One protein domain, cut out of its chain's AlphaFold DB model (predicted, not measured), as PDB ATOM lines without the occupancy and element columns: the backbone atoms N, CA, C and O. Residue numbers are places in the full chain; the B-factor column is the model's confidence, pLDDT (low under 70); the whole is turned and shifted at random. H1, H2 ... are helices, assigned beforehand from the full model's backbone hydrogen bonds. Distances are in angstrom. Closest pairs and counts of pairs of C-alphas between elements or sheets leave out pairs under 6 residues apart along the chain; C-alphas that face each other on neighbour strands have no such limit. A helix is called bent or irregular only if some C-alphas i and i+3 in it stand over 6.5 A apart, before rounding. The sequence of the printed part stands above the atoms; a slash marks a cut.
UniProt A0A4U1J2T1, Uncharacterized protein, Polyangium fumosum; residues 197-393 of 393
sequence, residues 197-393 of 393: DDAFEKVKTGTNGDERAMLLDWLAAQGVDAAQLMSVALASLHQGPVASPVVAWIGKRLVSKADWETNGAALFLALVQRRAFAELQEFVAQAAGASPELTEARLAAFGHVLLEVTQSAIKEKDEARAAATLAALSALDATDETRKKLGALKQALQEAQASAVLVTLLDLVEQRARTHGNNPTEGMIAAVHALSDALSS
ATOM      1  N   ASP A 197       3.074  22.707 -16.190       95.31
ATOM      2  CA  ASP A 197       3.859  23.141 -17.351       95.31
ATOM      3  C   ASP A 197       4.529  24.501 -17.106       95.31
ATOM      4  O   ASP A 197       5.722  24.657 -17.378       95.31
ATOM      5  N   ASP A 198       3.809  25.460 -16.511       95.38
ATOM      6  CA  ASP A 198       4.380  26.761 -16.145       95.38
ATOM      7  C   ASP A 198       5.498  26.609 -15.106       95.38
ATOM      8  O   ASP A 198       6.531  27.276 -15.193       95.38
ATOM      9  N   ALA A 199       5.318  25.712 -14.134       95.81
ATOM     10  CA  ALA A 199       6.340  25.392 -13.146       95.81
ATOM     11  C   ALA A 199       7.589  24.791 -13.807       95.81
ATOM     12  O   ALA A 199       8.701  25.215 -13.492       95.81
ATOM     13  N   PHE A 200       7.439  23.871 -14.765       96.38
ATOM     14  CA  PHE A 200       8.578  23.322 -15.505       96.38
ATOM     15  C   PHE A 200       9.340  24.384 -16.296       96.38
ATOM     16  O   PHE A 200      10.572  24.396 -16.264       96.38
ATOM     17  N   GLU A 201       8.637  25.277 -16.992       94.12
ATOM     18  CA  GLU A 201       9.290  26.363 -17.724       94.12
ATOM     19  C   GLU A 201      10.003  27.323 -16.767       94.12
ATOM     20  O   GLU A 201      11.175  27.634 -16.985       94.12
ATOM     21  N   LYS A 202       9.385  27.674 -15.632       94.50
ATOM     22  CA  LYS A 202      10.046  28.467 -14.583       94.50
ATOM     23  C   LYS A 202      11.283  27.780 -14.006       94.50
ATOM     24  O   LYS A 202      12.292  28.451 -13.787       94.50
ATOM     25  N   VAL A 203      11.259  26.461 -13.799       95.25
ATOM     26  CA  VAL A 203      12.444  25.717 -13.336       95.25
ATOM     27  C   VAL A 203      13.585  25.813 -14.351       95.25
ATOM     28  O   VAL A 203      14.740  25.963 -13.951       95.25
ATOM     29  N   LYS A 204      13.284  25.752 -15.654       92.62
ATOM     30  CA  LYS A 204      14.292  25.813 -16.726       92.62
ATOM     31  C   LYS A 204      14.863  27.215 -16.922       92.62
ATOM     32  O   LYS A 204      16.078  27.359 -17.035       92.62
ATOM     33  N   THR A 205      14.000  28.229 -16.991       90.00
ATOM     34  CA  THR A 205      14.384  29.589 -17.406       90.00
ATOM     35  C   THR A 205      14.598  30.548 -16.240       90.00
ATOM     36  O   THR A 205      15.117  31.645 -16.441       90.00
ATOM     37  N   GLY A 206      14.183  30.171 -15.029       90.31
ATOM     38  CA  GLY A 206      14.279  31.011 -13.843       90.31
ATOM     39  C   GLY A 206      15.723  31.361 -13.474       90.31
ATOM     40  O   GLY A 206      16.650  30.551 -13.581       90.31
ATOM     41  N   THR A 207      15.922  32.585 -12.991       89.56
ATOM     42  CA  THR A 207      17.229  33.051 -12.510       89.56
ATOM     43  C   THR A 207      17.408  32.860 -11.008       89.56
ATOM     44  O   THR A 207      18.544  32.811 -10.544       89.56
ATOM     45  N   ASN A 208      16.316  32.742 -10.245       93.44
ATOM     46  CA  ASN A 208      16.354  32.533  -8.801       93.44
ATOM     47  C   ASN A 208      16.514  31.039  -8.474       93.44
ATOM     48  O   ASN A 208      15.653  30.224  -8.800       93.44
ATOM     49  N   GLY A 209      17.628  30.685  -7.834       93.75
ATOM     50  CA  GLY A 209      17.930  29.314  -7.432       93.75
ATOM     51  C   GLY A 209      16.968  28.733  -6.403       93.75
ATOM     52  O   GLY A 209      16.567  27.580  -6.545       93.75
ATOM     53  N   ASP A 210      16.592  29.526  -5.398       94.81
ATOM     54  CA  ASP A 210      15.705  29.088  -4.316       94.81
ATOM     55  C   ASP A 210      14.304  28.811  -4.853       94.81
ATOM     56  O   ASP A 210      13.752  27.741  -4.615       94.81
ATOM     57  N   GLU A 211      13.776  29.720  -5.679       95.19
ATOM     58  CA  GLU A 211      12.486  29.526  -6.349       95.19
ATOM     59  C   GLU A 211      12.496  28.248  -7.194       95.19
ATOM     60  O   GLU A 211      11.572  27.444  -7.117       95.19
ATOM     61  N   ARG A 212      13.569  28.008  -7.960       95.94
ATOM     62  CA  ARG A 212      13.700  26.795  -8.781       95.94
ATOM     63  C   ARG A 212      13.733  25.521  -7.939       95.94
ATOM     64  O   ARG A 212      13.087  24.545  -8.313       95.94
ATOM     65  N   ALA A 213      14.457  25.514  -6.821       96.69
ATOM     66  CA  ALA A 213      14.489  24.371  -5.911       96.69
ATOM     67  C   ALA A 213      13.122  24.137  -5.241       96.69
ATOM     68  O   ALA A 213      12.649  23.001  -5.203       96.69
ATOM     69  N   MET A 214      12.445  25.204  -4.803       96.62
ATOM     70  CA  MET A 214      11.092  25.124  -4.245       96.62
ATOM     71  C   MET A 214      10.078  24.607  -5.271       96.62
ATOM     72  O   MET A 214       9.242  23.777  -4.931       96.62
ATOM     73  N   LEU A 215      10.172  25.040  -6.534       97.00
ATOM     74  CA  LEU A 215       9.326  24.540  -7.620       97.00
ATOM     75  C   LEU A 215       9.571  23.055  -7.908       97.00
ATOM     76  O   LEU A 215       8.621  22.330  -8.186       97.00
ATOM     77  N   LEU A 216      10.818  22.581  -7.821       97.75
ATOM     78  CA  LEU A 216      11.131  21.153  -7.949       97.75
ATOM     79  C   LEU A 216      10.512  20.328  -6.809       97.75
ATOM     80  O   LEU A 216       9.975  19.249  -7.065       97.75
ATOM     81  N   ASP A 217      10.542  20.831  -5.573       97.50
ATOM     82  CA  ASP A 217       9.869  20.189  -4.436       97.50
ATOM     83  C   ASP A 217       8.342  20.230  -4.568       97.50
ATOM     84  O   ASP A 217       7.675  19.221  -4.325       97.50
ATOM     85  N   TRP A 218       7.787  21.355  -5.025       97.19
ATOM     86  CA  TRP A 218       6.360  21.485  -5.307       97.19
ATOM     87  C   TRP A 218       5.915  20.499  -6.394       97.19
ATOM     88  O   TRP A 218       4.960  19.755  -6.184       97.19
ATOM     89  N   LEU A 219       6.642  20.401  -7.513       97.62
ATOM     90  CA  LEU A 219       6.351  19.440  -8.583       97.62
ATOM     91  C   LEU A 219       6.438  17.986  -8.092       97.62
ATOM     92  O   LEU A 219       5.604  17.160  -8.463       97.62
ATOM     93  N   ALA A 220       7.404  17.665  -7.225       96.94
ATOM     94  CA  ALA A 220       7.484  16.345  -6.598       96.94
ATOM     95  C   ALA A 220       6.243  16.044  -5.738       96.94
ATOM     96  O   ALA A 220       5.722  14.929  -5.786       96.94
ATOM     97  N   ALA A 221       5.732  17.034  -4.999       96.25
ATOM     98  CA  ALA A 221       4.500  16.901  -4.220       96.25
ATOM     99  C   ALA A 221       3.251  16.714  -5.102       96.25
ATOM    100  O   ALA A 221       2.308  16.046  -4.682       96.25
ATOM    101  N   GLN A 222       3.268  17.218  -6.342       96.19
ATOM    102  CA  GLN A 222       2.221  16.965  -7.344       96.19
ATOM    103  C   GLN A 222       2.298  15.558  -7.977       96.19
ATOM    104  O   GLN A 222       1.505  15.236  -8.861       96.19
ATOM    105  N   GLY A 223       3.235  14.704  -7.549       96.50
ATOM    106  CA  GLY A 223       3.368  13.331  -8.048       96.50
ATOM    107  C   GLY A 223       4.047  13.223  -9.415       96.50
ATOM    108  O   GLY A 223       3.901  12.205 -10.090       96.50
ATOM    109  N   VAL A 224       4.781  14.259  -9.833       97.44
ATOM    110  CA  VAL A 224       5.599  14.217 -11.049       97.44
ATOM    111  C   VAL A 224       6.701  13.164 -10.906       97.44
ATOM    112  O   VAL A 224       7.297  13.003  -9.840       97.44
ATOM    113  N   ASP A 225       6.986  12.456 -12.002       96.88
ATOM    114  CA  ASP A 225       8.002  11.408 -12.035       96.88
ATOM    115  C   ASP A 225       9.402  11.926 -11.655       96.88
ATOM    116  O   ASP A 225       9.874  12.962 -12.136       96.88
ATOM    117  N   ALA A 226      10.102  11.168 -10.808       95.00
ATOM    118  CA  ALA A 226      11.400  11.565 -10.272       95.00
ATOM    119  C   ALA A 226      12.491  11.674 -11.352       95.00
ATOM    120  O   ALA A 226      13.349  12.556 -11.259       95.00
ATOM    121  N   ALA A 227      12.466  10.821 -12.384       95.75
ATOM    122  CA  ALA A 227      13.439  10.886 -13.472       95.75
ATOM    123  C   ALA A 227      13.198  12.122 -14.349       95.75
ATOM    124  O   ALA A 227      14.156  12.789 -14.752       95.75
ATOM    125  N   GLN A 228      11.931  12.484 -14.580       96.88
ATOM    126  CA  GLN A 228      11.580  13.733 -15.255       96.88
ATOM    127  C   GLN A 228      12.064  14.960 -14.466       96.88
ATOM    128  O   GLN A 228      12.688  15.849 -15.049       96.88
ATOM    129  N   LEU A 229      11.844  14.997 -13.146       97.56
ATOM    130  CA  LEU A 229      12.324  16.093 -12.291       97.56
ATOM    131  C   LEU A 229      13.848  16.207 -12.305       97.56
ATOM    132  O   LEU A 229      14.377  17.306 -12.464       97.56
ATOM    133  N   MET A 230      14.554  15.079 -12.199       97.56
ATOM    134  CA  MET A 230      16.014  15.043 -12.267       97.56
ATOM    135  C   MET A 230      16.527  15.560 -13.617       97.56
ATOM    136  O   MET A 230      17.430  16.397 -13.659       97.56
ATOM    137  N   SER A 231      15.915  15.125 -14.721       96.56
ATOM    138  CA  SER A 231      16.268  15.585 -16.068       96.56
ATOM    139  C   SER A 231      16.090  17.098 -16.219       96.56
ATOM    140  O   SER A 231      16.989  17.774 -16.726       96.56
ATOM    141  N   VAL A 232      14.977  17.653 -15.727       96.69
ATOM    142  CA  VAL A 232      14.729  19.099 -15.775       96.69
ATOM    143  C   VAL A 232      15.691  19.863 -14.866       96.69
ATOM    144  O   VAL A 232      16.243  20.878 -15.295       96.69
ATOM    145  N   ALA A 233      15.949  19.375 -13.650       96.88
ATOM    146  CA  ALA A 233      16.901  19.994 -12.735       96.88
ATOM    147  C   ALA A 233      18.302  20.068 -13.368       96.88
ATOM    148  O   ALA A 233      18.896  21.146 -13.421       96.88
ATOM    149  N   LEU A 234      18.788  18.975 -13.961       96.19
ATOM    150  CA  LEU A 234      20.070  18.942 -14.673       96.19
ATOM    151  C   LEU A 234      20.084  19.873 -15.895       96.19
ATOM    152  O   LEU A 234      21.011  20.669 -16.053       96.19
ATOM    153  N   ALA A 235      19.042  19.843 -16.732       94.06
ATOM    154  CA  ALA A 235      18.931  20.730 -17.893       94.06
ATOM    155  C   ALA A 235      18.948  22.213 -17.487       94.06
ATOM    156  O   ALA A 235      19.576  23.045 -18.145       94.06
ATOM    157  N   SER A 236      18.317  22.538 -16.361       94.69
ATOM    158  CA  SER A 236      18.264  23.898 -15.840       94.69
ATOM    159  C   SER A 236      19.629  24.408 -15.346       94.69
ATOM    160  O   SER A 236      19.885  25.612 -15.401       94.69
ATOM    161  N   LEU A 237      20.544  23.527 -14.914       94.56
ATOM    162  CA  LEU A 237      21.932  23.907 -14.600       94.56
ATOM    163  C   LEU A 237      22.737  24.263 -15.860       94.56
ATOM    164  O   LEU A 237      23.629  25.109 -15.803       94.56
ATOM    165  N   HIS A 238      22.413  23.650 -17.003       89.31
ATOM    166  CA  HIS A 238      23.055  23.968 -18.280       89.31
ATOM    167  C   HIS A 238      22.554  25.285 -18.887       89.31
ATOM    168  O   HIS A 238      23.347  26.029 -19.463       89.31
ATOM    169  N   GLN A 239      21.249  25.561 -18.786       87.19
ATOM    170  CA  GLN A 239      20.603  26.693 -19.464       87.19
ATOM    171  C   GLN A 239      20.603  27.984 -18.634       87.19
ATOM    172  O   GLN A 239      20.714  29.072 -19.196       87.19
ATOM    173  N   GLY A 240      20.502  27.874 -17.307       80.44
ATOM    174  CA  GLY A 240      20.406  29.010 -16.391       80.44
ATOM    175  C   GLY A 240      21.714  29.357 -15.665       80.44
ATOM    176  O   GLY A 240      22.786  28.806 -15.957       80.44
ATOM    177  N   PRO A 241      21.657  30.284 -14.690       85.75
ATOM    178  CA  PRO A 241      22.697  30.380 -13.676       85.75
ATOM    179  C   PRO A 241      22.746  29.066 -12.887       85.75
ATOM    180  O   PRO A 241      21.703  28.481 -12.561       85.75
ATOM    181  N   VAL A 242      23.961  28.596 -12.605       86.94
ATOM    182  CA  VAL A 242      24.154  27.510 -11.644       86.94
ATOM    183  C   VAL A 242      23.816  28.071 -10.273       86.94
ATOM    184  O   VAL A 242      24.254  29.166  -9.934       86.94
ATOM    185  N   ALA A 243      22.983  27.355  -9.525       90.56
ATOM    186  CA  ALA A 243      22.504  27.819  -8.238       90.56
ATOM    187  C   ALA A 243      22.655  26.720  -7.185       90.56
ATOM    188  O   ALA A 243      22.124  25.619  -7.370       90.56
ATOM    189  N   SER A 244      23.329  27.037  -6.073       93.56
ATOM    190  CA  SER A 244      23.544  26.113  -4.950       93.56
ATOM    191  C   SER A 244      22.268  25.402  -4.477       93.56
ATOM    192  O   SER A 244      22.339  24.189  -4.278       93.56
ATOM    193  N   PRO A 245      21.088  26.054  -4.378       96.00
ATOM    194  CA  PRO A 245      19.861  25.371  -3.956       96.00
ATOM    195  C   PRO A 245      19.449  24.222  -4.885       96.00
ATOM    196  O   PRO A 245      19.047  23.160  -4.413       96.00
ATOM    197  N   VAL A 246      19.609  24.386  -6.204       96.25
ATOM    198  CA  VAL A 246      19.287  23.339  -7.193       96.25
ATOM    199  C   VAL A 246      20.311  22.203  -7.127       96.25
ATOM    200  O   VAL A 246      19.937  21.034  -7.177       96.25
ATOM    201  N   VAL A 247      21.598  22.524  -6.956       96.50
ATOM    202  CA  VAL A 247      22.658  21.516  -6.771       96.50
ATOM    203  C   VAL A 247      22.419  20.704  -5.495       96.50
ATOM    204  O   VAL A 247      22.481  19.474  -5.526       96.50
ATOM    205  N   ALA A 248      22.068  21.367  -4.390       95.69
ATOM    206  CA  ALA A 248      21.715  20.719  -3.131       95.69
ATOM    207  C   ALA A 248      20.451  19.856  -3.266       95.69
ATOM    208  O   ALA A 248      20.407  18.742  -2.739       95.69
ATOM    209  N   TRP A 249      19.439  20.331  -4.004       97.00
ATOM    210  CA  TRP A 249      18.232  19.557  -4.303       97.00
ATOM    211  C   TRP A 249      18.567  18.261  -5.052       97.00
ATOM    212  O   TRP A 249      18.157  17.183  -4.621       97.00
ATOM    213  N   ILE A 250      19.385  18.340  -6.110       96.88
ATOM    214  CA  ILE A 250      19.857  17.160  -6.853       96.88
ATOM    215  C   ILE A 250      20.641  16.230  -5.917       96.88
ATOM    216  O   ILE A 250      20.367  15.033  -5.869       96.88
ATOM    217  N   GLY A 251      21.563  16.774  -5.118       94.88
ATOM    218  CA  GLY A 251      22.379  16.009  -4.172       94.88
ATOM    219  C   GLY A 251      21.566  15.181  -3.180       94.88
ATOM    220  O   GLY A 251      21.888  14.015  -2.953       94.88
ATOM    221  N   LYS A 252      20.465  15.735  -2.658       94.81
ATOM    222  CA  LYS A 252      19.528  15.027  -1.764       94.81
ATOM    223  C   LYS A 252      18.822  13.845  -2.430       94.81
ATOM    224  O   LYS A 252      18.314  12.979  -1.724       94.81
ATOM    225  N   ARG A 253      18.756  13.808  -3.764       95.88
ATOM    226  CA  ARG A 253      18.132  12.723  -4.536       95.88
ATOM    227  C   ARG A 253      19.135  11.658  -4.986       95.88
ATOM    228  O   ARG A 253      18.717  10.558  -5.319       95.88
ATOM    229  N   LEU A 254      20.441  11.937  -4.945       95.25
ATOM    230  CA  LEU A 254      21.498  10.971  -5.267       95.25
ATOM    231  C   LEU A 254      21.866  10.119  -4.036       95.25
ATOM    232  O   LEU A 254      22.978  10.205  -3.499       95.25
ATOM    233  N   VAL A 255      20.904   9.319  -3.567       94.69
ATOM    234  CA  VAL A 255      20.999   8.556  -2.308       94.69
ATOM    235  C   VAL A 255      21.507   7.128  -2.492       94.69
ATOM    236  O   VAL A 255      21.925   6.505  -1.517       94.69
ATOM    237  N   SER A 256      21.494   6.608  -3.721       95.12
ATOM    238  CA  SER A 256      21.976   5.266  -4.051       95.12
ATOM    239  C   SER A 256      23.085   5.287  -5.101       95.12
ATOM    240  O   SER A 256      23.236   6.241  -5.866       95.12
ATOM    241  N   LYS A 257      23.853   4.196  -5.175       94.81
ATOM    242  CA  LYS A 257      24.863   3.995  -6.221       94.81
ATOM    243  C   LYS A 257      24.265   4.100  -7.632       94.81
ATOM    244  O   LYS A 257      24.852   4.755  -8.484       94.81
ATOM    245  N   ALA A 258      23.078   3.531  -7.852       95.38
ATOM    246  CA  ALA A 258      22.393   3.573  -9.145       95.38
ATOM    247  C   ALA A 258      22.012   5.007  -9.564       95.38
ATOM    248  O   ALA A 258      22.130   5.362 -10.741       95.38
ATOM    249  N   ASP A 259      21.618   5.856  -8.607       95.31
ATOM    250  CA  ASP A 259      21.327   7.269  -8.883       95.31
ATOM    251  C   ASP A 259      22.586   8.005  -9.351       95.31
ATOM    252  O   ASP A 259      22.532   8.788 -10.301       95.31
ATOM    253  N   TRP A 260      23.728   7.725  -8.712       95.50
ATOM    254  CA  TRP A 260      25.032   8.284  -9.081       95.50
ATOM    255  C   TRP A 260      25.516   7.809 -10.447       95.50
ATOM    256  O   TRP A 260      25.990   8.626 -11.235       95.50
ATOM    257  N   GLU A 261      25.367   6.522 -10.750       93.50
ATOM    258  CA  GLU A 261      25.715   5.958 -12.058       93.50
ATOM    259  C   GLU A 261      24.866   6.566 -13.183       93.50
ATOM    260  O   GLU A 261      25.377   6.826 -14.270       93.50
ATOM    261  N   THR A 262      23.589   6.846 -12.907       95.94
ATOM    262  CA  THR A 262      22.654   7.392 -13.901       95.94
ATOM    263  C   THR A 262      22.815   8.903 -14.088       95.94
ATOM    264  O   THR A 262      22.832   9.388 -15.217       95.94
ATOM    265  N   ASN A 263      22.934   9.663 -12.994       96.56
ATOM    266  CA  ASN A 263      22.792  11.126 -13.012       96.56
ATOM    267  C   ASN A 263      24.056  11.881 -12.575       96.56
ATOM    268  O   ASN A 263      24.209  13.064 -12.886       96.56
ATOM    269  N   GLY A 264      24.978  11.227 -11.863       95.94
ATOM    270  CA  GLY A 264      26.141  11.881 -11.257       95.94
ATOM    271  C   GLY A 264      27.079  12.514 -12.282       95.94
ATOM    272  O   GLY A 264      27.545  13.636 -12.083       95.94
ATOM    273  N   ALA A 265      27.320  11.834 -13.407       95.88
ATOM    274  CA  ALA A 265      28.164  12.364 -14.476       95.88
ATOM    275  C   ALA A 265      27.548  13.619 -15.121       95.88
ATOM    276  O   ALA A 265      28.249  14.604 -15.332       95.88
ATOM    277  N   ALA A 266      26.234  13.633 -15.360       96.19
ATOM    278  CA  ALA A 266      25.552  14.803 -15.912       96.19
ATOM    279  C   ALA A 266      25.650  16.019 -14.974       96.19
ATOM    280  O   ALA A 266      25.934  17.125 -15.431       96.19
ATOM    281  N   LEU A 267      25.503  15.808 -13.660       96.88
ATOM    282  CA  LEU A 267      25.674  16.867 -12.663       96.88
ATOM    283  C   LEU A 267      27.097  17.441 -12.679       96.88
ATOM    284  O   LEU A 267      27.274  18.651 -12.815       96.88
ATOM    285  N   PHE A 268      28.118  16.584 -12.566       97.06
ATOM    286  CA  PHE A 268      29.514  17.030 -12.586       97.06
ATOM    287  C   PHE A 268      29.863  17.738 -13.897       97.06
ATOM    288  O   PHE A 268      30.540  18.766 -13.878       97.06
ATOM    289  N   LEU A 269      29.377  17.227 -15.030       96.12
ATOM    290  CA  LEU A 269      29.603  17.828 -16.339       96.12
ATOM    291  C   LEU A 269      28.985  19.225 -16.424       96.12
ATOM    292  O   LEU A 269      29.668  20.150 -16.864       96.12
ATOM    293  N   ALA A 270      27.745  19.400 -15.954       95.62
ATOM    294  CA  ALA A 270      27.090  20.705 -15.901       95.62
ATOM    295  C   ALA A 270      27.911  21.711 -15.080       95.62
ATOM    296  O   ALA A 270      28.205  22.806 -15.562       95.62
ATOM    297  N   LEU A 271      28.361  21.324 -13.883       96.38
ATOM    298  CA  LEU A 271      29.150  22.196 -13.006       96.38
ATOM    299  C   LEU A 271      30.513  22.558 -13.616       96.38
ATOM    300  O   LEU A 271      30.897  23.728 -13.624       96.38
ATOM    301  N   VAL A 272      31.224  21.581 -14.188       95.44
ATOM    302  CA  VAL A 272      32.546  21.789 -14.806       95.44
ATOM    303  C   VAL A 272      32.438  22.661 -16.059       95.44
ATOM    304  O   VAL A 272      33.219  23.597 -16.224       95.44
ATOM    305  N   GLN A 273      31.465  22.403 -16.940       93.12
ATOM    306  CA  GLN A 273      31.262  23.191 -18.163       93.12
ATOM    307  C   GLN A 273      30.889  24.644 -17.860       93.12
ATOM    308  O   GLN A 273      31.322  25.551 -18.570       93.12
ATOM    309  N   ARG A 274      30.108  24.868 -16.799       93.38
ATOM    310  CA  ARG A 274      29.700  26.205 -16.353       93.38
ATOM    311  C   ARG A 274      30.736  26.884 -15.454       93.38
ATOM    312  O   ARG A 274      30.519  28.028 -15.075       93.38
ATOM    313  N   ARG A 275      31.855  26.209 -15.146       94.44
ATOM    314  CA  ARG A 275      32.898  26.676 -14.213       94.44
ATOM    315  C   ARG A 275      32.338  27.045 -12.828       94.44
ATOM    316  O   ARG A 275      32.846  27.944 -12.164       94.44
ATOM    317  N   ALA A 276      31.297  26.341 -12.388       94.75
ATOM    318  CA  ALA A 276      30.640  26.531 -11.096       94.75
ATOM    319  C   ALA A 276      31.421  25.817  -9.979       94.75
ATOM    320  O   ALA A 276      30.976  24.828  -9.391       94.75
ATOM    321  N   PHE A 277      32.669  26.249  -9.774       94.81
ATOM    322  CA  PHE A 277      33.609  25.559  -8.891       94.81
ATOM    323  C   PHE A 277      33.291  25.750  -7.407       94.81
ATOM    324  O   PHE A 277      33.617  24.867  -6.618       94.81
ATOM    325  N   ALA A 278      32.637  26.852  -7.030       93.38
ATOM    326  CA  ALA A 278      32.203  27.079  -5.653       93.38
ATOM    327  C   ALA A 278      31.119  26.066  -5.255       93.38
ATOM    328  O   ALA A 278      31.244  25.384  -4.240       93.38
ATOM    329  N   GLU A 279      30.117  25.892  -6.115       95.12
ATOM    330  CA  GLU A 279      29.031  24.930  -5.945       95.12
ATOM    331  C   GLU A 279      29.554  23.497  -6.001       95.12
ATOM    332  O   GLU A 279      29.154  22.652  -5.205       95.12
ATOM    333  N   LEU A 280      30.499  23.222  -6.904       95.31
ATOM    334  CA  LEU A 280      31.155  21.923  -6.985       95.31
ATOM    335  C   LEU A 280      31.962  21.605  -5.714       95.31
ATOM    336  O   LEU A 280      31.924  20.472  -5.233       95.31
ATOM    337  N   GLN A 281      32.670  22.587  -5.149       93.75
ATOM    338  CA  GLN A 281      33.422  22.422  -3.904       93.75
ATOM    339  C   GLN A 281      32.482  22.178  -2.720       93.75
ATOM    340  O   GLN A 281      32.717  21.257  -1.937       93.75
ATOM    341  N   GLU A 282      31.411  22.966  -2.604       92.31
ATOM    342  CA  GLU A 282      30.388  22.786  -1.574       92.31
ATOM    343  C   GLU A 282      29.757  21.392  -1.676       92.31
ATOM    344  O   GLU A 282      29.674  20.667  -0.685       92.31
ATOM    345  N   PHE A 283      29.404  20.973  -2.889       93.19
ATOM    346  CA  PHE A 283      28.802  19.675  -3.157       93.19
ATOM    347  C   PHE A 283      29.701  18.500  -2.743       93.19
ATOM    348  O   PHE A 283      29.249  17.556  -2.089       93.19
ATOM    349  N   VAL A 284      30.993  18.565  -3.070       92.12
ATOM    350  CA  VAL A 284      31.971  17.549  -2.652       92.12
ATOM    351  C   VAL A 284      32.210  17.588  -1.134       92.12
ATOM    352  O   VAL A 284      32.421  16.540  -0.523       92.12
ATOM    353  N   ALA A 285      32.144  18.760  -0.499       89.38
ATOM    354  CA  ALA A 285      32.315  18.893   0.948       89.38
ATOM    355  C   ALA A 285      31.114  18.345   1.740       89.38
ATOM    356  O   ALA A 285      31.309  17.623   2.718       89.38
ATOM    357  N   GLN A 286      29.882  18.609   1.293       86.94
ATOM    358  CA  GLN A 286      28.648  18.059   1.884       86.94
ATOM    359  C   GLN A 286      28.617  16.524   1.848       86.94
ATOM    360  O   GLN A 286      27.956  15.871   2.652       86.94
ATOM    361  N   ALA A 287      29.358  15.941   0.911       80.38
ATOM    362  CA  ALA A 287      29.513  14.512   0.731       80.38
ATOM    363  C   ALA A 287      30.438  13.835   1.769       80.38
ATOM    364  O   ALA A 287      30.512  12.600   1.780       80.38
ATOM    365  N   ALA A 288      31.127  14.597   2.630       79.31
ATOM    366  CA  ALA A 288      32.008  14.060   3.663       79.31
ATOM    367  C   ALA A 288      31.238  13.187   4.672       79.31
ATOM    368  O   ALA A 288      30.218  13.592   5.222       79.31
ATOM    369  N   GLY A 289      31.735  11.972   4.922       80.06
ATOM    370  CA  GLY A 289      31.084  11.011   5.823       80.06
ATOM    371  C   GLY A 289      29.986  10.158   5.177       80.06
ATOM    372  O   GLY A 289      29.332   9.387   5.875       80.06
ATOM    373  N   ALA A 290      29.790  10.251   3.857       85.19
ATOM    374  CA  ALA A 290      28.934   9.313   3.139       85.19
ATOM    375  C   ALA A 290      29.473   7.875   3.200       85.19
ATOM    376  O   ALA A 290      30.644   7.634   3.504       85.19
ATOM    377  N   SER A 291      28.612   6.905   2.874       91.25
ATOM    378  CA  SER A 291      29.037   5.508   2.807       91.25
ATOM    379  C   SER A 291      30.189   5.332   1.800       91.25
ATOM    380  O   SER A 291      30.266   6.069   0.805       91.25
ATOM    381  N   PRO A 292      31.088   4.354   2.017       89.94
ATOM    382  CA  PRO A 292      32.176   4.072   1.082       89.94
ATOM    383  C   PRO A 292      31.677   3.814  -0.346       89.94
ATOM    384  O   PRO A 292      32.266   4.312  -1.298       89.94
ATOM    385  N   GLU A 293      30.544   3.121  -0.483       91.12
ATOM    386  CA  GLU A 293      29.919   2.818  -1.774       91.12
ATOM    387  C   GLU A 293      29.473   4.081  -2.527       91.12
ATOM    388  O   GLU A 293      29.756   4.230  -3.716       91.12
ATOM    389  N   LEU A 294      28.818   5.027  -1.841       92.00
ATOM    390  CA  LEU A 294      28.418   6.294  -2.459       92.00
ATOM    391  C   LEU A 294      29.631   7.158  -2.803       92.00
ATOM    392  O   LEU A 294      29.637   7.843  -3.822       92.00
ATOM    393  N   THR A 295      30.666   7.117  -1.967       91.38
ATOM    394  CA  THR A 295      31.917   7.840  -2.216       91.38
ATOM    395  C   THR A 295      32.630   7.304  -3.458       91.38
ATOM    396  O   THR A 295      33.092   8.086  -4.286       91.38
ATOM    397  N   GLU A 296      32.658   5.984  -3.644       91.06
ATOM    398  CA  GLU A 296      33.207   5.354  -4.847       91.06
ATOM    399  C   GLU A 296      32.392   5.702  -6.102       91.06
ATOM    400  O   GLU A 296      32.970   6.081  -7.122       91.06
ATOM    401  N   ALA A 297      31.058   5.655  -6.025       92.94
ATOM    402  CA  ALA A 297      30.181   6.014  -7.145       92.94
ATOM    403  C   ALA A 297      30.369   7.480  -7.578       92.94
ATOM    404  O   ALA A 297      30.464   7.786  -8.769       92.94
ATOM    405  N   ARG A 298      30.506   8.391  -6.606       93.56
ATOM    406  CA  ARG A 298      30.838   9.809  -6.828       93.56
ATOM    407  C   ARG A 298      32.177   9.987  -7.524       93.56
ATOM    408  O   ARG A 298      32.274  10.738  -8.494       93.56
ATOM    409  N   LEU A 299      33.198   9.298  -7.023       93.31
ATOM    410  CA  LEU A 299      34.550   9.341  -7.561       93.31
ATOM    411  C   LEU A 299      34.583   8.837  -9.011       93.31
ATOM    412  O   LEU A 299      35.188   9.477  -9.869       93.31
ATOM    413  N   ALA A 300      33.875   7.739  -9.299       93.25
ATOM    414  CA  ALA A 300      33.734   7.195 -10.645       93.25
ATOM    415  C   ALA A 300      33.023   8.177 -11.590       93.25
ATOM    416  O   ALA A 300      33.517   8.429 -12.692       93.25
ATOM    417  N   ALA A 301      31.914   8.780 -11.147       95.31
ATOM    418  CA  ALA A 301      31.185   9.780 -11.925       95.31
ATOM    419  C   ALA A 301      32.059  11.006 -12.240       95.31
ATOM    420  O   ALA A 301      32.128  11.433 -13.394       95.31
ATOM    421  N   PHE A 302      32.784  11.538 -11.248       96.25
ATOM    422  CA  PHE A 302      33.651  12.697 -11.462       96.25
ATOM    423  C   PHE A 302      34.840  12.361 -12.373       96.25
ATOM    424  O   PHE A 302      35.123  13.096 -13.321       96.25
ATOM    425  N   GLY A 303      35.484  11.208 -12.160       95.62
ATOM    426  CA  GLY A 303      36.559  10.719 -13.024       95.62
ATOM    427  C   GLY A 303      36.106  10.532 -14.473       95.62
ATOM    428  O   GLY A 303      36.827  10.909 -15.399       95.62
ATOM    429  N   HIS A 304      34.884  10.033 -14.692       95.19
ATOM    430  CA  HIS A 304      34.321   9.902 -16.033       95.19
ATOM    431  C   HIS A 304      34.163  11.257 -16.733       95.19
ATOM    432  O   HIS A 304      34.557  11.374 -17.896       95.19
ATOM    433  N   VAL A 305      33.653  12.268 -16.024       96.38
ATOM    434  CA  VAL A 305      33.500  13.629 -16.558       96.38
ATOM    435  C   VAL A 305      34.849  14.249 -16.892       96.38
ATOM    436  O   VAL A 305      35.002  14.815 -17.972       96.38
ATOM    437  N   LEU A 306      35.853  14.116 -16.021       97.12
ATOM    438  CA  LEU A 306      37.193  14.640 -16.306       97.12
ATOM    439  C   LEU A 306      37.794  14.000 -17.561       97.12
ATOM    440  O   LEU A 306      38.367  14.706 -18.391       97.12
ATOM    441  N   LEU A 307      37.628  12.686 -17.741       95.88
ATOM    442  CA  LEU A 307      38.064  11.993 -18.954       95.88
ATOM    443  C   LEU A 307      37.340  12.513 -20.202       95.88
ATOM    444  O   LEU A 307      37.994  12.794 -21.204       95.88
ATOM    445  N   GLU A 308      36.016  12.667 -20.143       95.81
ATOM    446  CA  GLU A 308      35.213  13.166 -21.265       95.81
ATOM    447  C   GLU A 308      35.599  14.601 -21.643       95.81
ATOM    448  O   GLU A 308      35.865  14.887 -22.813       95.81
ATOM    449  N   VAL A 309      35.718  15.490 -20.653       96.44
ATOM    450  CA  VAL A 309      36.133  16.881 -20.872       96.44
ATOM    451  C   VAL A 309      37.552  16.941 -21.437       96.44
ATOM    452  O   VAL A 309      37.797  17.716 -22.361       96.44
ATOM    453  N   THR A 310      38.468  16.091 -20.958       97.06
ATOM    454  CA  THR A 310      39.829  16.004 -21.511       97.06
ATOM    455  C   THR A 310      39.795  15.562 -22.974       97.06
ATOM    456  O   THR A 310      40.451  16.168 -23.817       97.06
ATOM    457  N   GLN A 311      39.007  14.536 -23.312       96.25
ATOM    458  CA  GLN A 311      38.868  14.071 -24.696       96.25
ATOM    459  C   GLN A 311      38.274  15.147 -25.612       96.25
ATOM    460  O   GLN A 311      38.750  15.302 -26.737       96.25
ATOM    461  N   SER A 312      37.264  15.893 -25.149       96.38
ATOM    462  CA  SER A 312      36.701  17.019 -25.908       96.38
ATOM    463  C   SER A 312      37.750  18.106 -26.133       96.38
ATOM    464  O   SER A 312      37.960  18.519 -27.269       96.38
ATOM    465  N   ALA A 313      38.487  18.485 -25.084       96.50
ATOM    466  CA  ALA A 313      39.544  19.490 -25.166       96.50
ATOM    467  C   ALA A 313      40.662  19.084 -26.143       96.50
ATOM    468  O   ALA A 313      41.097  19.900 -26.949       96.50
ATOM    469  N   ILE A 314      41.071  17.808 -26.155       96.44
ATOM    470  CA  ILE A 314      42.048  17.289 -27.127       96.44
ATOM    471  C   ILE A 314      41.511  17.403 -28.562       96.44
ATOM    472  O   ILE A 314      42.229  17.864 -29.449       96.44
ATOM    473  N   LYS A 315      40.247  17.021 -28.803       95.69
ATOM    474  CA  LYS A 315      39.611  17.132 -30.132       95.69
ATOM    475  C   LYS A 315      39.509  18.585 -30.600       95.69
ATOM    476  O   LYS A 315      39.726  18.865 -31.777       95.69
ATOM    477  N   GLU A 316      39.206  19.491 -29.678       96.56
ATOM    478  CA  GLU A 316      39.118  20.939 -29.900       96.56
ATOM    479  C   GLU A 316      40.498  21.617 -29.984       96.56
ATOM    480  O   GLU A 316      40.577  22.785 -30.358       96.56
ATOM    481  N   LYS A 317      41.585  20.886 -29.693       95.75
ATOM    482  CA  LYS A 317      42.961  21.400 -29.566       95.75
ATOM    483  C   LYS A 317      43.113  22.491 -28.497       95.75
ATOM    484  O   LYS A 317      43.986  23.351 -28.599       95.75
ATOM    485  N   ASP A 318      42.281  22.443 -27.462       96.38
ATOM    486  CA  ASP A 318      42.384  23.296 -26.280       96.38
ATOM    487  C   ASP A 318      43.356  22.661 -25.275       96.38
ATOM    488  O   ASP A 318      42.970  21.927 -24.358       96.38
ATOM    489  N   GLU A 319      44.654  22.910 -25.479       95.62
ATOM    490  CA  GLU A 319      45.703  22.346 -24.621       95.62
ATOM    491  C   GLU A 319      45.585  22.806 -23.165       95.62
ATOM    492  O   GLU A 319      45.819  22.007 -22.260       95.62
ATOM    493  N   ALA A 320      45.188  24.059 -22.922       95.25
ATOM    494  CA  ALA A 320      45.068  24.593 -21.568       95.25
ATOM    495  C   ALA A 320      43.969  23.861 -20.790       95.25
ATOM    496  O   ALA A 320      44.184  23.439 -19.651       95.25
ATOM    497  N   ARG A 321      42.808  23.646 -21.420       95.69
ATOM    498  CA  ARG A 321      41.714  22.887 -20.811       95.69
ATOM    499  C   ARG A 321      42.070  21.418 -20.626       95.69
ATOM    500  O   ARG A 321      41.776  20.879 -19.564       95.69
ATOM    501  N   ALA A 322      42.730  20.792 -21.602       97.12
ATOM    502  CA  ALA A 322      43.187  19.408 -21.481       97.12
ATOM    503  C   ALA A 322      44.218  19.242 -20.348       97.12
ATOM    504  O   ALA A 322      44.141  18.283 -19.580       97.12
ATOM    505  N   ALA A 323      45.154  20.185 -20.202       97.25
ATOM    506  CA  ALA A 323      46.140  20.180 -19.126       97.25
ATOM    507  C   ALA A 323      45.473  20.374 -17.757       97.25
ATOM    508  O   ALA A 323      45.768  19.627 -16.824       97.25
ATOM    509  N   ALA A 324      44.529  21.315 -17.649       96.12
ATOM    510  CA  ALA A 324      43.759  21.558 -16.432       96.12
ATOM    511  C   ALA A 324      42.979  20.313 -15.981       96.12
ATOM    512  O   ALA A 324      43.020  19.937 -14.809       96.12
ATOM    513  N   THR A 325      42.289  19.638 -16.905       96.88
ATOM    514  CA  THR A 325      41.511  18.440 -16.572       96.88
ATOM    515  C   THR A 325      42.386  17.226 -16.287       96.88
ATOM    516  O   THR A 325      42.034  16.441 -15.409       96.88
ATOM    517  N   LEU A 326      43.545  17.086 -16.942       96.94
ATOM    518  CA  LEU A 326      44.533  16.059 -16.593       96.94
ATOM    519  C   LEU A 326      45.160  16.307 -15.216       96.94
ATOM    520  O   LEU A 326      45.315  15.358 -14.452       96.94
ATOM    521  N   ALA A 327      45.470  17.559 -14.868       96.06
ATOM    522  CA  ALA A 327      45.942  17.913 -13.531       96.06
ATOM    523  C   ALA A 327      44.861  17.637 -12.472       96.06
ATOM    524  O   ALA A 327      45.135  17.042 -11.432       96.06
ATOM    525  N   ALA A 328      43.598  17.972 -12.743       96.38
ATOM    526  CA  ALA A 328      42.497  17.592 -11.859       96.38
ATOM    527  C   ALA A 328      42.378  16.067 -11.717       96.38
ATOM    528  O   ALA A 328      42.239  15.558 -10.606       96.38
ATOM    529  N   LEU A 329      42.518  15.324 -12.817       95.25
ATOM    530  CA  LEU A 329      42.478  13.865 -12.809       95.25
ATOM    531  C   LEU A 329      43.672  13.252 -12.064       95.25
ATOM    532  O   LEU A 329      43.513  12.207 -11.447       95.25
ATOM    533  N   SER A 330      44.846  13.895 -12.062       93.88
ATOM    534  CA  SER A 330      45.993  13.437 -11.266       93.88
ATOM    535  C   SER A 330      45.825  13.742  -9.780       93.88
ATOM    536  O   SER A 330      46.444  13.085  -8.943       93.88
ATOM    537  N   ALA A 331      45.031  14.751  -9.422       93.25
ATOM    538  CA  ALA A 331      44.649  15.007  -8.036       93.25
ATOM    539  C   ALA A 331      43.547  14.050  -7.547       93.25
ATOM    540  O   ALA A 331      43.487  13.786  -6.341       93.25
ATOM    541  N   LEU A 332      42.718  13.547  -8.469       91.81
ATOM    542  CA  LEU A 332      41.651  12.588  -8.219       91.81
ATOM    543  C   LEU A 332      42.219  11.173  -8.027       91.81
ATOM    544  O   LEU A 332      43.020  10.696  -8.830       91.81
ATOM    545  N   ASP A 333      41.769  10.466  -6.991       82.31
ATOM    546  CA  ASP A 333      42.082   9.043  -6.849       82.31
ATOM    547  C   ASP A 333      41.340   8.261  -7.946       82.31
ATOM    548  O   ASP A 333      40.113   8.275  -8.022       82.31
ATOM    549  N   ALA A 334      42.066   7.611  -8.858       78.56
ATOM    550  CA  ALA A 334      41.435   6.964 -10.005       78.56
ATOM    551  C   ALA A 334      40.735   5.651  -9.613       78.56
ATOM    552  O   ALA A 334      41.344   4.757  -9.021       78.56
ATOM    553  N   THR A 335      39.482   5.493 -10.041       84.75
ATOM    554  CA  THR A 335      38.751   4.219  -9.953       84.75
ATOM    555  C   THR A 335      39.195   3.233 -11.034       84.75
ATOM    556  O   THR A 335      39.725   3.626 -12.076       84.75
ATOM    557  N   ASP A 336      38.920   1.941 -10.846       84.50
ATOM    558  CA  ASP A 336      39.187   0.890 -11.841       84.50
ATOM    559  C   ASP A 336      38.590   1.194 -13.216       84.50
ATOM    560  O   ASP A 336      39.201   0.918 -14.251       84.50
ATOM    561  N   GLU A 337      37.407   1.795 -13.238       83.94
ATOM    562  CA  GLU A 337      36.742   2.208 -14.469       83.94
ATOM    563  C   GLU A 337      37.472   3.356 -15.160       83.94
ATOM    564  O   GLU A 337      37.685   3.313 -16.375       83.94
ATOM    565  N   THR A 338      37.914   4.346 -14.383       86.81
ATOM    566  CA  THR A 338      38.734   5.456 -14.880       86.81
ATOM    567  C   THR A 338      40.023   4.908 -15.493       86.81
ATOM    568  O   THR A 338      40.375   5.267 -16.617       86.81
ATOM    569  N   ARG A 339      40.670   3.939 -14.827       87.81
ATOM    570  CA  ARG A 339      41.901   3.281 -15.305       87.81
ATOM    571  C   ARG A 339      41.730   2.597 -16.653       87.81
ATOM    572  O   ARG A 339      42.572   2.771 -17.532       87.81
ATOM    573  N   LYS A 340      40.630   1.862 -16.850       88.94
ATOM    574  CA  LYS A 340      40.333   1.187 -18.127       88.94
ATOM    575  C   LYS A 340      40.208   2.175 -19.291       88.94
ATOM    576  O   LYS A 340      40.545   1.829 -20.421       88.94
ATOM    577  N   LYS A 341      39.755   3.403 -19.022       90.69
ATOM    578  CA  LYS A 341      39.548   4.451 -20.032       90.69
ATOM    579  C   LYS A 341      40.809   5.280 -20.334       90.69
ATOM    580  O   LYS A 341      40.852   5.922 -21.382       90.69
ATOM    581  N   LEU A 342      41.857   5.226 -19.499       92.38
ATOM    582  CA  LEU A 342      43.115   5.960 -19.738       92.38
ATOM    583  C   LEU A 342      43.824   5.526 -21.030       92.38
ATOM    584  O   LEU A 342      44.386   6.365 -21.728       92.38
ATOM    585  N   GLY A 343      43.733   4.246 -21.410       90.56
ATOM    586  CA  GLY A 343      44.329   3.753 -22.659       90.56
ATOM    587  C   GLY A 343      43.751   4.426 -23.911       90.56
ATOM    588  O   GLY A 343      44.498   4.798 -24.813       90.56
ATOM    589  N   ALA A 344      42.435   4.661 -23.934       91.81
ATOM    590  CA  ALA A 344      41.782   5.384 -25.027       91.81
ATOM    591  C   ALA A 344      42.213   6.860 -25.069       91.81
ATOM    592  O   ALA A 344      42.392   7.428 -26.144       91.81
ATOM    593  N   LEU A 345      42.430   7.475 -23.903       94.12
ATOM    594  CA  LEU A 345      42.940   8.842 -23.812       94.12
ATOM    595  C   LEU A 345      44.383   8.949 -24.332       94.12
ATOM    596  O   LEU A 345      44.707   9.890 -25.054       94.12
ATOM    597  N   LYS A 346      45.223   7.949 -24.038       94.44
ATOM    598  CA  LYS A 346      46.594   7.854 -24.560       94.44
ATOM    599  C   LYS A 346      46.619   7.798 -26.082       94.44
ATOM    600  O   LYS A 346      47.382   8.527 -26.710       94.44
ATOM    601  N   GLN A 347      45.756   6.969 -26.667       94.06
ATOM    602  CA  GLN A 347      45.605   6.883 -28.116       94.06
ATOM    603  C   GLN A 347      45.140   8.223 -28.709       94.06
ATOM    604  O   GLN A 347      45.734   8.695 -29.674       94.06
ATOM    605  N   ALA A 348      44.148   8.877 -28.095       93.81
ATOM    606  CA  ALA A 348      43.659  10.177 -28.556       93.81
ATOM    607  C   ALA A 348      44.754  11.263 -28.549       93.81
ATOM    608  O   ALA A 348      44.853  12.035 -29.500       93.81
ATOM    609  N   LEU A 349      45.612  11.302 -27.519       94.88
ATOM    610  CA  LEU A 349      46.758  12.222 -27.474       94.88
ATOM    611  C   LEU A 349      47.774  11.942 -28.591       94.88
ATOM    612  O   LEU A 349      48.309  12.880 -29.181       94.88
ATOM    613  N   GLN A 350      48.038  10.667 -28.896       94.19
ATOM    614  CA  GLN A 350      48.959  10.278 -29.970       94.19
ATOM    615  C   GLN A 350      48.420  10.663 -31.351       94.19
ATOM    616  O   GLN A 350      49.146  11.252 -32.149       94.19
ATOM    617  N   GLU A 351      47.147  10.369 -31.620       94.69
ATOM    618  CA  GLU A 351      46.475  10.725 -32.876       94.69
ATOM    619  C   GLU A 351      46.421  12.244 -33.079       94.69
ATOM    620  O   GLU A 351      46.641  12.731 -34.189       94.69
ATOM    621  N   ALA A 352      46.197  12.997 -31.999       94.12
ATOM    622  CA  ALA A 352      46.192  14.455 -32.017       94.12
ATOM    623  C   ALA A 352      47.596  15.086 -32.084       94.12
ATOM    624  O   ALA A 352      47.686  16.305 -32.219       94.12
ATOM    625  N   GLN A 353      48.674  14.290 -31.998       95.31
ATOM    626  CA  GLN A 353      50.060  14.770 -31.875       95.31
ATOM    627  C   GLN A 353      50.219  15.787 -30.734       95.31
ATOM    628  O   GLN A 353      50.817  16.850 -30.903       95.31
ATOM    629  N   ALA A 354      49.639  15.463 -29.579       95.06
ATOM    630  CA  ALA A 354      49.598  16.340 -28.418       95.06
ATOM    631  C   ALA A 354      50.995  16.708 -27.891       95.06
ATOM    632  O   ALA A 354      51.975  15.976 -28.069       95.06
ATOM    633  N   SER A 355      51.072  17.842 -27.194       96.44
ATOM    634  CA  SER A 355      52.313  18.343 -26.609       96.44
ATOM    635  C   SER A 355      52.894  17.400 -25.544       96.44
ATOM    636  O   SER A 355      52.190  16.626 -24.888       96.44
ATOM    637  N   ALA A 356      54.213  17.491 -25.331       96.31
ATOM    638  CA  ALA A 356      54.918  16.686 -24.328       96.31
ATOM    639  C   ALA A 356      54.380  16.901 -22.899       96.31
ATOM    640  O   ALA A 356      54.446  15.988 -22.074       96.31
ATOM    641  N   VAL A 357      53.818  18.084 -22.619       96.38
ATOM    642  CA  VAL A 357      53.167  18.406 -21.344       96.38
ATOM    643  C   VAL A 357      51.964  17.495 -21.106       96.38
ATOM    644  O   VAL A 357      51.892  16.852 -20.063       96.38
ATOM    645  N   LEU A 358      51.055  17.372 -22.080       97.12
ATOM    646  CA  LEU A 358      49.858  16.534 -21.947       97.12
ATOM    647  C   LEU A 358      50.210  15.049 -21.811       97.12
ATOM    648  O   LEU A 358      49.599  14.343 -21.010       97.12
ATOM    649  N   VAL A 359      51.228  14.585 -22.542       96.75
ATOM    650  CA  VAL A 359      51.735  13.209 -22.411       96.75
ATOM    651  C   VAL A 359      52.289  12.967 -21.005       96.75
ATOM    652  O   VAL A 359      51.938  11.974 -20.373       96.75
ATOM    653  N   THR A 360      53.084  13.904 -20.481       97.31
ATOM    654  CA  THR A 360      53.660  13.809 -19.129       97.31
ATOM    655  C   THR A 360      52.579  13.812 -18.048       97.31
ATOM    656  O   THR A 360      52.646  13.021 -17.109       97.31
ATOM    657  N   LEU A 361      51.552  14.660 -18.184       96.75
ATOM    658  CA  LEU A 361      50.420  14.680 -17.256       96.75
ATOM    659  C   LEU A 361      49.624  13.372 -17.303       96.75
ATOM    660  O   LEU A 361      49.231  12.869 -16.253       96.75
ATOM    661  N   LEU A 362      49.416  12.783 -18.485       96.00
ATOM    662  CA  LEU A 362      48.747  11.487 -18.585       96.00
ATOM    663  C   LEU A 362      49.565  10.369 -17.930       96.00
ATOM    664  O   LEU A 362      49.002   9.557 -17.197       96.00
ATOM    665  N   ASP A 363      50.879  10.332 -18.150       94.62
ATOM    666  CA  ASP A 363      51.745   9.340 -17.506       94.62
ATOM    667  C   ASP A 363      51.730   9.508 -15.970       94.62
ATOM    668  O   ASP A 363      51.686   8.514 -15.239       94.62
ATOM    669  N   LEU A 364      51.663  10.749 -15.467       93.62
ATOM    670  CA  LEU A 364      51.469  11.035 -14.042       93.62
ATOM    671  C   LEU A 364      50.116  10.510 -13.528       93.62
ATOM    672  O   LEU A 364      50.069   9.898 -12.457       93.62
ATOM    673  N   VAL A 365      49.023  10.715 -14.275       93.75
ATOM    674  CA  VAL A 365      47.698  10.156 -13.945       93.75
ATOM    675  C   VAL A 365      47.762   8.628 -13.888       93.75
ATOM    676  O   VAL A 365      47.303   8.035 -12.913       93.75
ATOM    677  N   GLU A 366      48.366   7.976 -14.887       92.25
ATOM    678  CA  GLU A 366      48.529   6.516 -14.919       92.25
ATOM    679  C   GLU A 366      49.345   6.003 -13.725       92.25
ATOM    680  O   GLU A 366      49.010   4.965 -13.147       92.25
ATOM    681  N   GLN A 367      50.407   6.716 -13.342       90.19
ATOM    682  CA  GLN A 367      51.219   6.376 -12.178       90.19
ATOM    683  C   GLN A 367      50.409   6.494 -10.885       90.19
ATOM    684  O   GLN A 367      50.401   5.554 -10.088       90.19
ATOM    685  N   ARG A 368      49.702   7.612 -10.686       88.12
ATOM    686  CA  ARG A 368      48.893   7.839  -9.480       88.12
ATOM    687  C   ARG A 368      47.720   6.881  -9.377       88.12
ATOM    688  O   ARG A 368      47.434   6.387  -8.298       88.12
ATOM    689  N   ALA A 369      47.120   6.511 -10.498       86.31
ATOM    690  CA  ALA A 369      46.061   5.515 -10.536       86.31
ATOM    691  C   ALA A 369      46.506   4.114 -10.059       86.31
ATOM    692  O   ALA A 369      45.679   3.259  -9.735       86.31
ATOM    693  N   ARG A 370      47.815   3.829 -10.025       84.56
ATOM    694  CA  ARG A 370      48.351   2.574  -9.465       84.56
ATOM    695  C   ARG A 370      48.542   2.645  -7.955       84.56
ATOM    696  O   ARG A 370      48.556   1.607  -7.300       84.56
ATOM    697  N   THR A 371      48.689   3.843  -7.407       80.06
ATOM    698  CA  THR A 371      48.807   4.086  -5.972       80.06
ATOM    699  C   THR A 371      47.433   4.451  -5.427       80.06
ATOM    700  O   THR A 371      46.986   5.577  -5.607       80.06
ATOM    701  N   HIS A 372      46.738   3.507  -4.786       64.06
ATOM    702  CA  HIS A 372      45.457   3.811  -4.143       64.06
ATOM    703  C   HIS A 372      45.643   4.926  -3.104       64.06
ATOM    704  O   HIS A 372      46.463   4.798  -2.194       64.06
ATOM    705  N   GLY A 373      44.894   6.018  -3.255       65.81
ATOM    706  CA  GLY A 373      44.786   7.043  -2.227       65.81
ATOM    707  C   GLY A 373      43.962   6.538  -1.047       65.81
ATOM    708  O   GLY A 373      43.002   5.786  -1.209       65.81
ATOM    709  N   ASN A 374      44.344   6.953   0.159       68.38
ATOM    710  CA  ASN A 374      43.647   6.573   1.390       68.38
ATOM    711  C   ASN A 374      42.433   7.477   1.688       68.38
ATOM    712  O   ASN A 374      41.747   7.248   2.683       68.38
ATOM    713  N   ASN A 375      42.176   8.515   0.876       86.12
ATOM    714  CA  ASN A 375      41.148   9.521   1.150       86.12
ATOM    715  C   ASN A 375      40.499  10.077  -0.141       86.12
ATOM    716  O   ASN A 375      40.897  11.142  -0.623       86.12
ATOM    717  N   PRO A 376      39.468   9.399  -0.680       88.44
ATOM    718  CA  PRO A 376      38.836   9.778  -1.947       88.44
ATOM    719  C   PRO A 376      38.200  11.175  -1.913       88.44
ATOM    720  O   PRO A 376      38.258  11.900  -2.905       88.44
ATOM    721  N   THR A 377      37.648  11.599  -0.771       89.75
ATOM    722  CA  THR A 377      37.048  12.934  -0.616       89.75
ATOM    723  C   THR A 377      38.095  14.037  -0.755       89.75
ATOM    724  O   THR A 377      37.862  15.025  -1.446       89.75
ATOM    725  N   GLU A 378      39.277  13.860  -0.159       89.75
ATOM    726  CA  GLU A 378      40.391  14.800  -0.329       89.75
ATOM    727  C   GLU A 378      40.861  14.854  -1.790       89.75
ATOM    728  O   GLU A 378      41.159  15.935  -2.297       89.75
ATOM    729  N   GLY A 379      40.865  13.713  -2.490       92.31
ATOM    730  CA  GLY A 379      41.117  13.647  -3.932       92.31
ATOM    731  C   GLY A 379      40.122  14.448  -4.760       92.31
ATOM    732  O   GLY A 379      40.530  15.232  -5.615       92.31
ATOM    733  N   MET A 380      38.828  14.318  -4.467       94.50
ATOM    734  CA  MET A 380      37.792  15.100  -5.140       94.50
ATOM    735  C   MET A 380      37.954  16.599  -4.865       94.50
ATOM    736  O   MET A 380      37.968  17.381  -5.811       94.50
ATOM    737  N   ILE A 381      38.150  17.007  -3.605       93.62
ATOM    738  CA  ILE A 381      38.358  18.418  -3.237       93.62
ATOM    739  C   ILE A 381      39.577  18.990  -3.971       93.62
ATOM    740  O   ILE A 381      39.504  20.065  -4.569       93.62
ATOM    741  N   ALA A 382      40.691  18.257  -3.986       93.44
ATOM    742  CA  ALA A 382      41.899  18.688  -4.674       93.44
ATOM    743  C   ALA A 382      41.707  18.786  -6.197       93.44
ATOM    744  O   ALA A 382      42.218  19.719  -6.813       93.44
ATOM    745  N   ALA A 383      40.945  17.874  -6.805       96.00
ATOM    746  CA  ALA A 383      40.606  17.942  -8.224       96.00
ATOM    747  C   ALA A 383      39.753  19.181  -8.554       96.00
ATOM    748  O   ALA A 383      40.015  19.853  -9.550       96.00
ATOM    749  N   VAL A 384      38.788  19.539  -7.698       96.19
ATOM    750  CA  VAL A 384      37.984  20.766  -7.859       96.19
ATOM    751  C   VAL A 384      38.855  22.015  -7.748       96.19
ATOM    752  O   VAL A 384      38.768  22.896  -8.602       96.19
ATOM    753  N   HIS A 385      39.740  22.077  -6.750       94.25
ATOM    754  CA  HIS A 385      40.692  23.181  -6.633       94.25
ATOM    755  C   HIS A 385      41.629  23.263  -7.835       94.25
ATOM    756  O   HIS A 385      41.922  24.367  -8.284       94.25
ATOM    757  N   ALA A 386      42.055  22.125  -8.388       94.06
ATOM    758  CA  ALA A 386      42.904  22.119  -9.571       94.06
ATOM    759  C   ALA A 386      42.190  22.682 -10.803       94.06
ATOM    760  O   ALA A 386      42.771  23.493 -11.520       94.06
ATOM    761  N   LEU A 387      40.920  22.318 -11.015       95.31
ATOM    762  CA  LEU A 387      40.102  22.923 -12.069       95.31
ATOM    763  C   LEU A 387      39.905  24.422 -11.843       95.31
ATOM    764  O   LEU A 387      40.046  25.198 -12.783       95.31
ATOM    765  N   SER A 388      39.588  24.822 -10.610       94.25
ATOM    766  CA  SER A 388      39.357  26.222 -10.258       94.25
ATOM    767  C   SER A 388      40.599  27.072 -10.518       94.25
ATOM    768  O   SER A 388      40.525  28.055 -11.248       94.25
ATOM    769  N   ASP A 389      41.759  26.658 -10.020       90.94
ATOM    770  CA  ASP A 389      43.022  27.372 -10.220       90.94
ATOM    771  C   ASP A 389      43.395  27.474 -11.713       90.94
ATOM    772  O   ASP A 389      43.745  28.546 -12.210       90.94
ATOM    773  N   ALA A 390      43.217  26.387 -12.469       90.00
ATOM    774  CA  ALA A 390      43.596  26.335 -13.876       90.00
ATOM    775  C   ALA A 390      42.588  26.991 -14.843       90.00
ATOM    776  O   ALA A 390      42.973  27.353 -15.954       90.00
ATOM    777  N   LEU A 391      41.309  27.144 -14.471       90.38
ATOM    778  CA  LEU A 391      40.236  27.608 -15.373       90.38
ATOM    779  C   LEU A 391      39.505  28.879 -14.903       90.38
ATOM    780  O   LEU A 391      38.590  29.326 -15.593       90.38
ATOM    781  N   SER A 392      39.879  29.489 -13.773       81.06
ATOM    782  CA  SER A 392      39.214  30.709 -13.262       81.06
ATOM    783  C   SER A 392      39.638  32.021 -13.940       81.06
ATOM    784  O   SER A 392      39.185  33.085 -13.526       81.06
ATOM    785  N   SER A 393      40.454  31.970 -15.001       59.44
ATOM    786  CA  SER A 393      40.615  33.099 -15.937       59.44
ATOM    787  C   SER A 393      39.971  32.809 -17.280       59.44
ATOM    788  O   SER A 393      39.744  33.799 -17.999       59.44
TER     789      SER A 393
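What this domain is: This is residues 197 to 393 of the 393 residues of an uncharacterized protein of Polyangium fumosum (UniProt A0A4U1J2T1). What would one see first? The model is an elongated block of helices in two layers, with H1, H3, H5, H7 and H9 in one row and H2, H4, H6, H11, H8 and H10 in the other. The last helix, H11, folds back into the second row between H6 and H8. What builds it, and how large is it? The printed part has 197 residues with eleven named helices, H1 to H11 in chain order, and no named strand; it is all helix, and H2 to H11 make an up-and-down bundle, each running against the one before it in the chain. It is compact, with a radius of gyration of the C-alphas of 17.3 A, and spans 54 by 34 by 25 A.

How they stand to each other: What does the longest helix touch? H7, residues 292 to 316, touches H5, residues 257 to 273, at a steep tilt of 40 degrees, the same way, the closest C-alphas being Ala 265 and Ala 301, 4.7 A. It touches H9, residues 336 to 351, at a shallow tilt of 7 degrees, the same way, closest at C-alphas 303 and 338, 6.0 A. With residues 303 to 314 alone it touches H8, residues 319 to 331, in a hairpin, closest at C-alphas 310 and 322, 4.8 A. Where does the second row run? H11, residues 376 to 391, touches H8, closest at C-alphas 383 and 328, 4.1 A, and H6, residues 277 to 286, closest at C-alphas 388 and 277, 5.9 A, while H6 and H8 are apart. H10, residues 356 to 368, touches H8, closest at C-alphas 365 and 330, 4.6 A. What follows beyond H5 and H6? H3, residues 226 to 239, touches H5 and H1, residues 197 to 205, the closest C-alphas being 238 and 270, 5.7 A, and 236 and 204, 4.5 A. H4, residues 244 to 253, touches H6 and H2, residues 209 to 221, the closest C-alphas being 244 and 279, 5.7 A, and 246 and 213, 5.1 A; H2 does this with residues 209 to 213 alone. How complete are the backbones? Every O i to N i+4 pair is within hydrogen-bond range but in H4, 5 of 6, H5, 11 of 13, and H9, 10 of 12.

Where its parts are: Where are the anchors? C-alpha 197 of H1 is at (3.859, 23.141, -17.351), and C-alpha 391 of H11 at (40.236, 27.608, -15.373). Which helices are long or irregular? From first to last C-alpha H7 measures 36.0 A, H9 24.3 A and H5 23.5 A. H5 is irregular, with C-alphas 262 and 265 7.4 A apart, and H9 only just, with C-alphas 340 and 343 6.6 A apart.

The domain as a whole: How far does it reach? The two C-alphas farthest apart, of Gln 222 and Ala 356, are 55.4 A apart. Are there cuts, long links or weak places? The printed part has no cut and no long link. Residues 372 to 374 and 393 have pLDDT under 70.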